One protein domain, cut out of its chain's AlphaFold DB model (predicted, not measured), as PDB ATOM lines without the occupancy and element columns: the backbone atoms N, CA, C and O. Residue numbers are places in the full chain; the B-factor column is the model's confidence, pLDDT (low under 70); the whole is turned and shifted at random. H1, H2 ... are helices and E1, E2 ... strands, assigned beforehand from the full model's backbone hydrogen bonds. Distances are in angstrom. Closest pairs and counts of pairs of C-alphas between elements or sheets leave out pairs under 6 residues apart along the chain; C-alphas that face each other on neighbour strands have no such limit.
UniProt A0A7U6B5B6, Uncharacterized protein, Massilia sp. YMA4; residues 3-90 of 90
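AT A GLANCE: This is residues 3 to 90 of the 90 residues of an uncharacterized protein of Massilia sp. YMA4 (UniProt A0A7U6B5B6). A small antiparallel sheet of three strands, E1, E5 and E4, has helix H2 packed over one face, while the hairpin E2 and E3 prolongs it at one end, E3 running on into E4. Helix H1 packs on H2 with its residues 13 to 17, steeply tilted to it, and the loops of the hairpins E2 to E3 and E4 to E5 make the two far ends of a rod. The 88 printed residues hold two named helices and five named strands, in the order H1, E1, H2, E2, E3, E4, E5; the class is mixed, helices and strands, with under half of the residues in named elements. The whole is compact, with a radius of gyration of the C-alphas of 12.7 A and spans of 43 by 20 by 19 A.

IN THESE COORDINATES: The printed part begins at Ile 3, and H1 follows as residues 12 to 23, 16.4 A long, from C-alpha 12 at (150.500, 211.577, 82.652). E1 is residues 32 to 35, 10.1 A long. H2, residues 42 to 51, measures 14.2 A and begins with C-alpha 42 at (154.960, 197.940, 92.348). E2 is residues 53 to 55 and E3 residues 62 to 64. E4, residues 66 to 71, is 14.3 A long. E5, residues 81 to 85, is 13.0 A long and ends with C-alpha 85 at (166.624, 205.988, 88.626).

HOW THE PARTS SIT: In the sheet E1, E5, E4, the edge strands are E1 and E4. E1 and E5 are antiparallel at 140 degrees, with N 33 and O 83 at 2.9 A. E5 and E4 form a hairpin, antiparallel at 171 degrees, with N 82 and O 70 at 2.8 A. H2 is on this sheet at a height of 9.2 A, two layers with the helix on one face, and lies over E5 and E4. It runs along the strands, at 27 degrees to E4 on the local plane; its closest C-alphas to E4 are those of Gln 49 and Leu 66, 5.2 A apart. H1 touches H2 with residues 13 to 17 alone, closest at the C-alphas of Cys 14 and Leu 48, 5.3 A. The two run opposite ways at a steep tilt of 57 degrees. H1 is not on the sheet, but only just, with 4 pairs of C-alphas within 10 A. E2 and E3 are an antiparallel hairpin, with N 54 and O 63 at 2.9 A. E3 runs on into E4 at 22 degrees, and these two meet only through their link. In H1 and H2, every O i to N i+4 pair is within hydrogen-bond range.

THE WHOLE: The two C-alphas farthest apart, those of Thr 59 and Ala 76, are 43.7 A apart. The first and last printed C-alphas, of Ile 3 and Val 90, are 5.7 A apart. The printed part has no cut, and no link is long. The mean pLDDT of the printed part is 91.2; residues 57 to 60 are under 70.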
ATOM      1  N   ILE A   3     165.709 216.209  84.902       90.44
ATOM      2  CA  ILE A   3     164.389 216.222  84.286       90.44
ATOM      3  C   ILE A   3     163.449 216.951  85.228       90.44
ATOM      4  O   ILE A   3     163.104 216.421  86.284       90.44
ATOM      5  N   ALA A   4     163.009 218.136  84.809       92.88
ATOM      6  CA  ALA A   4     161.912 218.827  85.461       92.88
ATOM      7  C   ALA A   4     160.639 217.990  85.304       92.88
ATOM      8  O   ALA A   4     160.151 217.797  84.187       92.88
ATOM      9  N   VAL A   5     160.090 217.470  86.404       93.44
ATOM     10  CA  VAL A   5     158.936 216.550  86.338       93.44
ATOM     11  C   VAL A   5     157.716 217.223  85.695       93.44
ATOM     12  O   VAL A   5     156.936 216.583  84.985       93.44
ATOM     13  N   ALA A   6     157.557 218.532  85.904       92.19
ATOM     14  CA  ALA A   6     156.479 219.321  85.310       92.19
ATOM     15  C   ALA A   6     156.560 219.400  83.776       92.19
ATOM     16  O   ALA A   6     155.517 219.407  83.126       92.19
ATOM     17  N   ASP A   7     157.768 219.339  83.210       89.88
ATOM     18  CA  ASP A   7     158.027 219.551  81.780       89.88
ATOM     19  C   ASP A   7     158.484 218.275  81.055       89.88
ATOM     20  O   ASP A   7     158.680 218.272  79.840       89.88
ATOM     21  N   ALA A   8     158.631 217.164  81.783       89.88
ATOM     22  CA  ALA A   8     159.078 215.887  81.239       89.88
ATOM     23  C   ALA A   8     158.194 215.431  80.054       89.88
ATOM     24  O   ALA A   8     156.965 215.417  80.186       89.88
ATOM     25  N   PRO A   9     158.773 215.015  78.914       90.56
ATOM     26  CA  PRO A   9     158.022 214.575  77.737       90.56
ATOM     27  C   PRO A   9     157.556 213.112  77.872       90.56
ATOM     28  O   PRO A   9     157.933 212.257  77.077       90.56
ATOM     29  N   VAL A  10     156.756 212.824  78.900       92.38
ATOM     30  CA  VAL A  10     156.175 211.504  79.211       92.38
ATOM     31  C   VAL A  10     154.656 211.595  79.344       92.38
ATOM     32  O   VAL A  10     154.095 212.687  79.489       92.38
ATOM     33  N   ASP A  11     153.989 210.440  79.343       94.62
ATOM     34  CA  ASP A  11     152.562 210.368  79.644       94.62
ATOM     35  C   ASP A  11     152.238 210.783  81.096       94.62
ATOM     36  O   ASP A  11     153.094 210.817  81.987       94.62
ATOM     37  N   GLU A  12     150.965 211.096  81.346       95.19
ATOM     38  CA  GLU A  12     150.500 211.577  82.652       95.19
ATOM     39  C   GLU A  12     150.577 210.510  83.761       95.19
ATOM     40  O   GLU A  12     150.712 210.829  84.945       95.19
ATOM     41  N   GLY A  13     150.516 209.224  83.408       95.62
ATOM     42  CA  GLY A  13     150.773 208.123  84.333       95.62
ATOM     43  C   GLY A  13     152.204 208.174  84.857       95.62
ATOM     44  O   GLY A  13     152.398 208.294  86.067       95.62
ATOM     45  N   CYS A  14     153.185 208.182  83.958       96.75
ATOM     46  CA  CYS A  14     154.602 208.297  84.292       96.75
ATOM     47  C   CYS A  14     154.891 209.572  85.088       96.75
ATOM     48  O   CYS A  14     155.541 209.507  86.134       96.75
ATOM     49  N   ARG A  15     154.332 210.712  84.662       96.69
ATOM     50  CA  ARG A  15     154.502 211.995  85.360       96.69
ATOM     51  C   ARG A  15     154.010 211.940  86.807       96.69
ATOM     52  O   ARG A  15     154.693 212.438  87.699       96.69
ATOM     53  N   ARG A  16     152.855 211.319  87.071       96.31
ATOM     54  CA  ARG A  16     152.344 211.149  88.446       96.31
ATOM     55  C   ARG A  16     153.264 210.289  89.303       96.31
ATOM     56  O   ARG A  16     153.513 210.650  90.449       96.31
ATOM     57  N   VAL A  17     153.798 209.196  88.756       96.75
ATOM     58  CA  VAL A  17     154.757 208.352  89.488       96.75
ATOM     59  C   VAL A  17     156.045 209.129  89.777       96.75
ATOM     60  O   VAL A  17     156.523 209.109  90.908       96.75
ATOM     61  N   MET A  18     156.568 209.888  88.807       96.94
ATOM     62  CA  MET A  18     157.745 210.748  89.000       96.94
ATOM     63  C   MET A  18     157.535 211.789  90.110       96.94
ATOM     64  O   MET A  18     158.433 211.991  90.922       96.94
ATOM     65  N   LYS A  19     156.348 212.408  90.197       96.50
ATOM     66  CA  LYS A  19     156.011 213.348  91.285       96.50
ATOM     67  C   LYS A  19     156.054 212.672  92.656       96.50
ATOM     68  O   LYS A  19     156.737 213.172  93.543       96.50
ATOM     69  N   LYS A  20     155.414 211.506  92.800       95.81
ATOM     70  CA  LYS A  20     155.442 210.725  94.051       95.81
ATOM     71  C   LYS A  20     156.866 210.376  94.484       95.81
ATOM     72  O   LYS A  20     157.201 210.453  95.660       95.81
ATOM     73  N   LEU A  21     157.720 210.005  93.531       96.00
ATOM     74  CA  LEU A  21     159.124 209.705  93.810       96.00
ATOM     75  C   LEU A  21     159.855 210.928  94.380       96.00
ATOM     76  O   LEU A  21     160.525 210.803  95.404       96.00
ATOM     77  N   VAL A  22     159.668 212.109  93.787       95.94
ATOM     78  CA  VAL A  22     160.240 213.363  94.306       95.94
ATOM     79  C   VAL A  22     159.692 213.707  95.695       95.94
ATOM     80  O   VAL A  22     160.477 214.044  96.579       95.94
ATOM     81  N   GLU A  23     158.384 213.556  95.926       94.81
ATOM     82  CA  GLU A  23     157.741 213.785  97.233       94.81
ATOM     83  C   GLU A  23     158.336 212.906  98.348       94.81
ATOM     84  O   GLU A  23     158.428 213.332  99.499       94.81
ATOM     85  N   HIS A  24     158.799 211.703  98.000       93.62
ATOM     86  CA  HIS A  24     159.477 210.780  98.911       93.62
ATOM     87  C   HIS A  24     161.013 210.907  98.915       93.62
ATOM     88  O   HIS A  24     161.694 210.065  99.502       93.62
ATOM     89  N   GLY A  25     161.586 211.931  98.273       94.69
ATOM     90  CA  GLY A  25     163.039 212.154  98.220       94.69
ATOM     91  C   GLY A  25     163.803 211.183  97.308       94.69
ATOM     92  O   GLY A  25     165.027 211.071  97.393       94.69
ATOM     93  N   CYS A  26     163.098 210.469  96.430       95.81
ATOM     94  CA  CYS A  26     163.666 209.546  95.455       95.81
ATOM     95  C   CYS A  26     163.897 210.260  94.117       95.81
ATOM     96  O   CYS A  26     163.100 210.121  93.194       95.81
ATOM     97  N   ASN A  27     164.954 211.066  94.014       96.56
ATOM     98  CA  ASN A  27     165.144 211.980  92.885       96.56
ATOM     99  C   ASN A  27     166.553 211.986  92.263       96.56
ATOM    100  O   ASN A  27     166.767 212.664  91.261       96.56
ATOM    101  N   ALA A  28     167.512 211.232  92.799       97.12
ATOM    102  CA  ALA A  28     168.875 211.166  92.275       97.12
ATOM    103  C   ALA A  28     169.078 209.951  91.352       97.12
ATOM    104  O   ALA A  28     168.751 208.813  91.702       97.12
ATOM    105  N   ALA A  29     169.675 210.182  90.182       95.62
ATOM    106  CA  ALA A  29     170.053 209.137  89.237       95.62
ATOM    107  C   ALA A  29     171.141 208.229  89.814       95.62
ATOM    108  O   ALA A  29     172.082 208.695  90.456       95.62
ATOM    109  N   GLY A  30     171.072 206.931  89.518       95.56
ATOM    110  CA  GLY A  30     172.104 205.964  89.910       95.56
ATOM    111  C   GLY A  30     172.120 205.608  91.400       95.56
ATOM    112  O   GLY A  30     172.846 204.695  91.783       95.56
ATOM    113  N   THR A  31     171.299 206.263  92.221       95.25
ATOM    114  CA  THR A  31     171.132 205.933  93.637       95.25
ATOM    115  C   THR A  31     170.128 204.788  93.794       95.25
ATOM    116  O   THR A  31     169.024 204.870  93.247       95.25
ATOM    117  N   PRO A  32     170.476 203.714  94.526       94.69
ATOM    118  CA  PRO A  32     169.527 202.664  94.861       94.69
ATOM    119  C   PRO A  32     168.582 203.121  95.975       94.69
ATOM    120  O   PRO A  32     169.016 203.459  97.077       94.69
ATOM    121  N   TYR A  33     167.285 203.073  95.695       94.81
ATOM    122  CA  TYR A  33     166.219 203.344  96.654       94.81
ATOM    123  C   TYR A  33     165.571 202.043  97.118       94.81
ATOM    124  O   TYR A  33     165.535 201.060  96.379       94.81
ATOM    125  N   SER A  34     165.048 202.043  98.343       93.56
ATOM    126  CA  SER A  34     164.194 200.979  98.867       93.56
ATOM    127  C   SER A  34     162.959 201.614  99.487       93.56
ATOM    128  O   SER A  34     163.079 202.365 100.454       93.56
ATOM    129  N   VAL A  35     161.795 201.339  98.906       91.88
ATOM    130  CA  VAL A  35     160.507 201.918  99.310       91.88
ATOM    131  C   VAL A  35     159.513 200.828  99.651       91.88
ATOM    132  O   VAL A  35     159.637 199.681  99.215       91.88
ATOM    133  N   GLU A  36     158.504 201.188 100.426       89.44
ATOM    134  CA  GLU A  36     157.393 200.287 100.697       89.44
ATOM    135  C   GLU A  36     156.374 200.327  99.546       89.44
ATOM    136  O   GLU A  36     156.142 201.398  98.977       89.44
ATOM    137  N   PRO A  37     155.706 199.205  99.213       83.44
ATOM    138  CA  PRO A  37     154.702 199.155  98.148       83.44
ATOM    139  C   PRO A  37     153.544 200.138  98.335       83.44
ATOM    140  O   PRO A  37     152.863 200.478  97.375       83.44
ATOM    141  N   PHE A  38     153.291 200.591  99.564       83.44
ATOM    142  CA  PHE A  38     152.277 201.609  99.821       83.44
ATOM    143  C   PHE A  38     152.760 203.028  99.483       83.44
ATOM    144  O   PHE A  38     151.929 203.880  99.183       83.44
ATOM    145  N   GLN A  39     154.072 203.297  99.563       88.25
ATOM    146  CA  GLN A  39     154.652 204.608  99.243       88.25
ATOM    147  C   GLN A  39     154.636 204.812  97.730       88.25
ATOM    148  O   GLN A  39     154.176 205.833  97.227       88.25
ATOM    149  N   VAL A  40     155.083 203.790  96.999       92.56
ATOM    150  CA  VAL A  40     154.946 203.711  95.547       92.56
ATOM    151  C   VAL A  40     154.609 202.271  95.192       92.56
ATOM    152  O   VAL A  40     155.353 201.353  95.541       92.56
ATOM    153  N   ALA A  41     153.493 202.064  94.495       93.56
ATOM    154  CA  ALA A  41     153.047 200.716  94.177       93.56
ATOM    155  C   ALA A  41     153.986 200.038  93.174       93.56
ATOM    156  O   ALA A  41     154.498 200.661  92.242       93.56
ATOM    157  N   GLU A  42     154.162 198.721  93.302       93.25
ATOM    158  CA  GLU A  42     154.960 197.940  92.348       93.25
ATOM    159  C   GLU A  42     154.454 198.124  90.914       93.25
ATOM    160  O   GLU A  42     155.240 198.262  89.977       93.25
ATOM    161  N   THR A  43     153.135 198.181  90.735       93.56
ATOM    162  CA  THR A  43     152.505 198.413  89.433       93.56
ATOM    163  C   THR A  43     152.859 199.780  88.854       93.56
ATOM    164  O   THR A  43     153.069 199.876  87.648       93.56
ATOM    165  N   GLU A  44     152.991 200.812  89.689       95.62
ATOM    166  CA  GLU A  44     153.407 202.157  89.280       95.62
ATOM    167  C   GLU A  44     154.869 202.177  88.828       95.62
ATOM    168  O   GLU A  44     155.174 202.710  87.761       95.62
ATOM    169  N   LEU A  45     155.767 201.531  89.578       95.44
ATOM    170  CA  LEU A  45     157.176 201.420  89.187       95.44
ATOM    171  C   LEU A  45     157.354 200.577  87.920       95.44
ATOM    172  O   LEU A  45     158.130 200.946  87.042       95.44
ATOM    173  N   ARG A  46     156.596 199.484  87.767       93.69
ATOM    174  CA  ARG A  46     156.593 198.687  86.527       93.69
ATOM    175  C   ARG A  46     156.024 199.459  85.343       93.69
ATOM    176  O   ARG A  46     156.509 199.278  84.228       93.69
ATOM    177  N   TYR A  47     155.013 200.296  85.565       95.69
ATOM    178  CA  TYR A  47     154.486 201.182  84.530       95.69
ATOM    179  C   TYR A  47     155.557 202.184  84.092       95.69
ATOM    180  O   TYR A  47     155.867 202.270  82.904       95.69
ATOM    181  N   LEU A  48     156.209 202.845  85.054       96.19
ATOM    182  CA  LEU A  48     157.296 203.785  84.792       96.19
ATOM    183  C   LEU A  48     158.493 203.118  84.095       96.19
ATOM    184  O   LEU A  48     159.083 203.715  83.204       96.19
ATOM    185  N   GLN A  49     158.826 201.870  84.432       94.62
ATOM    186  CA  GLN A  49     159.883 201.116  83.749       94.62
ATOM    187  C   GLN A  49     159.579 200.876  82.263       94.62
ATOM    188  O   GLN A  49     160.497 200.816  81.452       94.62
ATOM    189  N   ARG A  50     158.302 200.691  81.911       93.81
ATOM    190  CA  ARG A  50     157.870 200.348  80.547       93.81
ATOM    191  C   ARG A  50     157.586 201.563  79.673       93.81
ATOM    192  O   ARG A  50     157.694 201.453  78.458       93.81
ATOM    193  N   HIS A  51     157.169 202.670  80.280       94.69
ATOM    194  CA  HIS A  51     156.644 203.834  79.561       94.69
ATOM    195  C   HIS A  51     157.382 205.139  79.886       94.69
ATOM    196  O   HIS A  51     157.229 206.126  79.175       94.69
ATOM    197  N   GLY A  52     158.208 205.154  80.935       93.81
ATOM    198  CA  GLY A  52     158.929 206.333  81.409       93.81
ATOM    199  C   GLY A  52     160.195 206.620  80.618       93.81
ATOM    200  O   GLY A  52     161.249 206.814  81.211       93.81
ATOM    201  N   GLU A  53     160.127 206.610  79.295       93.69
ATOM    202  CA  GLU A  53     161.228 207.037  78.437       93.69
ATOM    203  C   GLU A  53     161.155 208.553  78.210       93.69
ATOM    204  O   GLU A  53     160.116 209.082  77.821       93.69
ATOM    205  N   VAL A  54     162.255 209.267  78.464       90.06
ATOM    206  CA  VAL A  54     162.358 210.722  78.256       90.06
ATOM    207  C   VAL A  54     163.323 211.049  77.120       90.06
ATOM    208  O   VAL A  54     164.356 210.398  76.957       90.06
ATOM    209  N   TYR A  55     163.006 212.100  76.364       85.06
ATOM    210  CA  TYR A  55     163.822 212.600  75.256       85.06
ATOM    211  C   TYR A  55     164.759 213.719  75.727       85.06
ATOM    212  O   TYR A  55     164.311 214.706  76.313       85.06
ATOM    213  N   GLY A  56     166.060 213.577  75.460       71.38
ATOM    214  CA  GLY A  56     167.055 214.628  75.701       71.38
ATOM    215  C   GLY A  56     167.070 215.716  74.616       71.38
ATOM    216  O   GLY A  56     166.754 215.458  73.455       71.38
ATOM    217  N   SER A  57     167.502 216.931  74.974       64.69
ATOM    218  CA  SER A  57     167.517 218.127  74.109       64.69
ATOM    219  C   SER A  57     168.594 218.148  73.005       64.69
ATOM    220  O   SER A  57     168.752 219.158  72.323       64.69
ATOM    221  N   GLY A  58     169.313 217.047  72.770       56.09
ATOM    222  CA  GLY A  58     170.294 216.914  71.688       56.09
ATOM    223  C   GLY A  58     170.153 215.569  70.982       56.09
ATOM    224  O   GLY A  58     170.281 214.533  71.631       56.09
ATOM    225  N   THR A  59     169.846 215.600  69.677       59.94
ATOM    226  CA  THR A  59     169.695 214.430  68.777       59.94
ATOM    227  C   THR A  59     169.029 213.216  69.444       59.94
ATOM    228  O   THR A  59     169.555 212.110  69.398       59.94
ATOM    229  N   SER A  60     167.894 213.467  70.104       68.25
ATOM    230  CA  SER A  60     166.938 212.508  70.676       68.25
ATOM    231  C   SER A  60     167.545 211.250  71.300       68.25
ATOM    232  O   SER A  60     167.236 210.130  70.894       68.25
ATOM    233  N   LEU A  61     168.378 211.422  72.330       75.44
ATOM    234  CA  LEU A  61     168.709 210.308  73.212       75.44
ATOM    235  C   LEU A  61     167.479 209.964  74.060       75.44
ATOM    236  O   LEU A  61     167.009 210.795  74.842       75.44
ATOM    237  N   VAL A  62     166.980 208.743  73.890       86.94
ATOM    238  CA  VAL A  62     165.944 208.164  74.741       86.94
ATOM    239  C   VAL A  62     166.614 207.603  75.988       86.94
ATOM    240  O   VAL A  62     167.528 206.781  75.895       86.94
ATOM    241  N   LEU A  63     166.184 208.069  77.158       89.19
ATOM    242  CA  LEU A  63     166.682 207.587  78.441       89.19
ATOM    243  C   LEU A  63     165.525 207.047  79.283       89.19
ATOM    244  O   LEU A  63     164.537 207.757  79.475       89.19
ATOM    245  N   PRO A  64     165.645 205.834  79.842       92.81
ATOM    246  CA  PRO A  64     164.651 205.339  80.775       92.81
ATOM    247  C   PRO A  64     164.760 206.100  82.103       92.81
ATOM    248  O   PRO A  64     165.846 206.235  82.677       92.81
ATOM    249  N   VAL A  65     163.624 206.561  82.625       95.38
ATOM    250  CA  VAL A  65     163.524 207.173  83.958       95.38
ATOM    251  C   VAL A  65     163.884 206.155  85.040       95.38
ATOM    252  O   VAL A  65     164.538 206.515  86.017       95.38
ATOM    253  N   LEU A  66     163.531 204.879  84.852       95.69
ATOM    254  CA  LEU A  66     163.829 203.785  85.777       95.69
ATOM    255  C   LEU A  66     164.758 202.752  85.119       95.69
ATOM    256  O   LEU A  66     164.418 202.191  84.083       95.69
ATOM    257  N   ARG A  67     165.921 202.472  85.723       93.75
ATOM    258  CA  ARG A  67     166.890 201.481  85.207       93.75
ATOM    259  C   ARG A  67     166.584 200.064  85.668       93.75
ATOM    260  O   ARG A  67     166.720 199.119  84.899       93.75
ATOM    261  N   SER A  68     166.201 199.915  86.928       92.94
ATOM    262  CA  SER A  68     165.899 198.619  87.527       92.94
ATOM    263  C   SER A  68     164.807 198.756  88.574       92.94
ATOM    264  O   SER A  68     164.663 199.807  89.198       92.94
ATOM    265  N   VAL A  69     164.049 197.676  88.750       94.00
ATOM    266  CA  VAL A  69     163.089 197.493  89.834       94.00
ATOM    267  C   VAL A  69     163.078 196.021  90.230       94.00
ATOM    268  O   VAL A  69     163.064 195.141  89.367       94.00
ATOM    269  N   GLU A  70     163.078 195.758  91.526       92.44
ATOM    270  CA  GLU A  70     163.054 194.423  92.105       92.44
ATOM    271  C   GLU A  70     162.225 194.433  93.388       92.44
ATOM    272  O   GLU A  70     162.276 195.380  94.170       92.44
ATOM    273  N   VAL A  71     161.441 193.378  93.599       91.62
ATOM    274  CA  VAL A  71     160.738 193.163  94.866       91.62
ATOM    275  C   VAL A  71     161.616 192.277  95.727       91.62
ATOM    276  O   VAL A  71     161.939 191.159  95.330       91.62
ATOM    277  N   GLU A  72     161.967 192.761  96.909       89.12
ATOM    278  CA  GLU A  72     162.785 192.019  97.860       89.12
ATOM    279  C   GLU A  72     161.961 190.881  98.472       89.12
ATOM    280  O   GLU A  72     160.938 191.101  99.132       89.12
ATOM    281  N   ARG A  73     162.402 189.644  98.226       88.62
ATOM    282  CA  ARG A  73     161.722 188.420  98.682       88.62
ATOM    283  C   ARG A  73     162.409 187.746  99.859       88.62
ATOM    284  O   ARG A  73     161.822 186.853 100.459       88.62
ATOM    285  N   GLU A  74     163.619 188.181 100.202       88.94
ATOM    286  CA  GLU A  74     164.444 187.570 101.242       88.94
ATOM    287  C   GLU A  74     165.193 188.637 102.060       88.94
ATOM    288  O   GLU A  74     165.449 189.747 101.595       88.94
ATOM    289  N   GLY A  75     165.540 188.313 103.310       87.81
ATOM    290  CA  GLY A  75     166.324 189.186 104.192       87.81
ATOM    291  C   GLY A  75     165.535 190.289 104.914       87.81
ATOM    292  O   GLY A  75     164.318 190.242 105.058       87.81
ATOM    293  N   ALA A  76     166.246 191.300 105.420       86.12
ATOM    294  CA  ALA A  76     165.665 192.352 106.269       86.12
ATOM    295  C   ALA A  76     164.746 193.344 105.523       86.12
ATOM    296  O   ALA A  76     164.090 194.168 106.154       86.12
ATOM    297  N   ASN A  77     164.709 193.280 104.189       87.19
ATOM    298  CA  ASN A  77     163.922 194.174 103.339       87.19
ATOM    299  C   ASN A  77     162.742 193.473 102.659       87.19
ATOM    300  O   ASN A  77     162.158 194.053 101.748       87.19
ATOM    301  N   VAL A  78     162.387 192.254 103.083       89.69
ATOM    302  CA  VAL A  78     161.238 191.511 102.542       89.69
ATOM    303  C   VAL A  78     160.006 192.409 102.460       89.69
ATOM    304  O   VAL A  78     159.634 193.069 103.431       89.69
ATOM    305  N   GLY A  79     159.380 192.426 101.285       86.62
ATOM    306  CA  GLY A  79     158.182 193.218 101.017       86.62
ATOM    307  C   GLY A  79     158.454 194.655 100.574       86.62
ATOM    308  O   GLY A  79     157.510 195.326 100.173       86.62
ATOM    309  N   LYS A  80     159.708 195.124 100.580       93.00
ATOM    310  CA  LYS A  80     160.091 196.408  99.976       93.00
ATOM    311  C   LYS A  80     160.398 196.254  98.492       93.00
ATOM    312  O   LYS A  80     160.741 195.177  98.004       93.00
ATOM    313  N   ILE A  81     160.318 197.369  97.780       94.81
ATOM    314  CA  ILE A  81     160.691 197.471  96.375       94.81
ATOM    315  C   ILE A  81     162.003 198.235  96.294       94.81
ATOM    316  O   ILE A  81     162.126 199.342  96.822       94.81
ATOM    317  N   ARG A  82     162.987 197.646  95.624       94.69
ATOM    318  CA  ARG A  82     164.264 198.272  95.308       94.69
ATOM    319  C   ARG A  82     164.283 198.739  93.870       94.69
ATOM    320  O   ARG A  82     163.839 198.021  92.982       94.69
ATOM    321  N   PHE A  83     164.795 199.938  93.631       95.75
ATOM    322  CA  PHE A  83     164.881 200.485  92.281       95.75
ATOM    323  C   PHE A  83     166.019 201.492  92.138       95.75
ATOM    324  O   PHE A  83     166.542 202.007  93.127       95.75
ATOM    325  N   VAL A  84     166.394 201.779  90.892       96.94
ATOM    326  CA  VAL A  84     167.416 202.779  90.548       96.94
ATOM    327  C   VAL A  84     166.887 203.687  89.446       96.94
ATOM    328  O   VAL A  84     166.438 203.206  88.401       96.94
ATOM    329  N   LEU A  85     166.978 205.002  89.649       96.62
ATOM    330  CA  LEU A  85     166.624 205.988  88.626       96.62
ATOM    331  C   LEU A  85     167.720 206.121  87.567       96.62
ATOM    332  O   LEU A  85     168.916 206.033  87.852       96.62
ATOM    333  N   GLY A  86     167.305 206.354  86.326       94.06
ATOM    334  CA  GLY A  86     168.197 206.607  85.201       94.06
ATOM    335  C   GLY A  86     168.562 208.070  84.994       94.06
ATOM    336  O   GLY A  86     169.603 208.345  84.393       94.06
ATOM    337  N   VAL A  87     167.744 208.974  85.532       93.94
ATOM    338  CA  VAL A  87     167.844 210.434  85.414       93.94
ATOM    339  C   VAL A  87     167.631 211.084  86.780       93.94
ATOM    340  O   VAL A  87     167.050 210.465  87.671       93.94
ATOM    341  N   ASN A  88     168.122 212.311  86.952       95.00
ATOM    342  CA  ASN A  88     167.782 213.095  88.133       95.00
ATOM    343  C   ASN A  88     166.397 213.704  87.909       95.00
ATOM    344  O   ASN A  88     166.098 214.156  86.802       95.00
ATOM    345  N   LEU A  89     165.571 213.726  88.946       94.94
ATOM    346  CA  LEU A  89     164.257 214.357  88.940       94.94
ATOM    347  C   LEU A  89     164.349 215.678  89.705       94.94
ATOM    348  O   LEU A  89     164.855 215.707  90.829       94.94
ATOM    349  N   VAL A  90     163.883 216.760  89.087       91.94
ATOM    350  CA  VAL A  90     163.855 218.107  89.676       91.94
ATOM    351  C   VAL A  90     162.484 218.754  89.543       91.94
ATOM    352  O   VAL A  90     161.688 218.327  88.671       91.94
TER     353      VAL A  90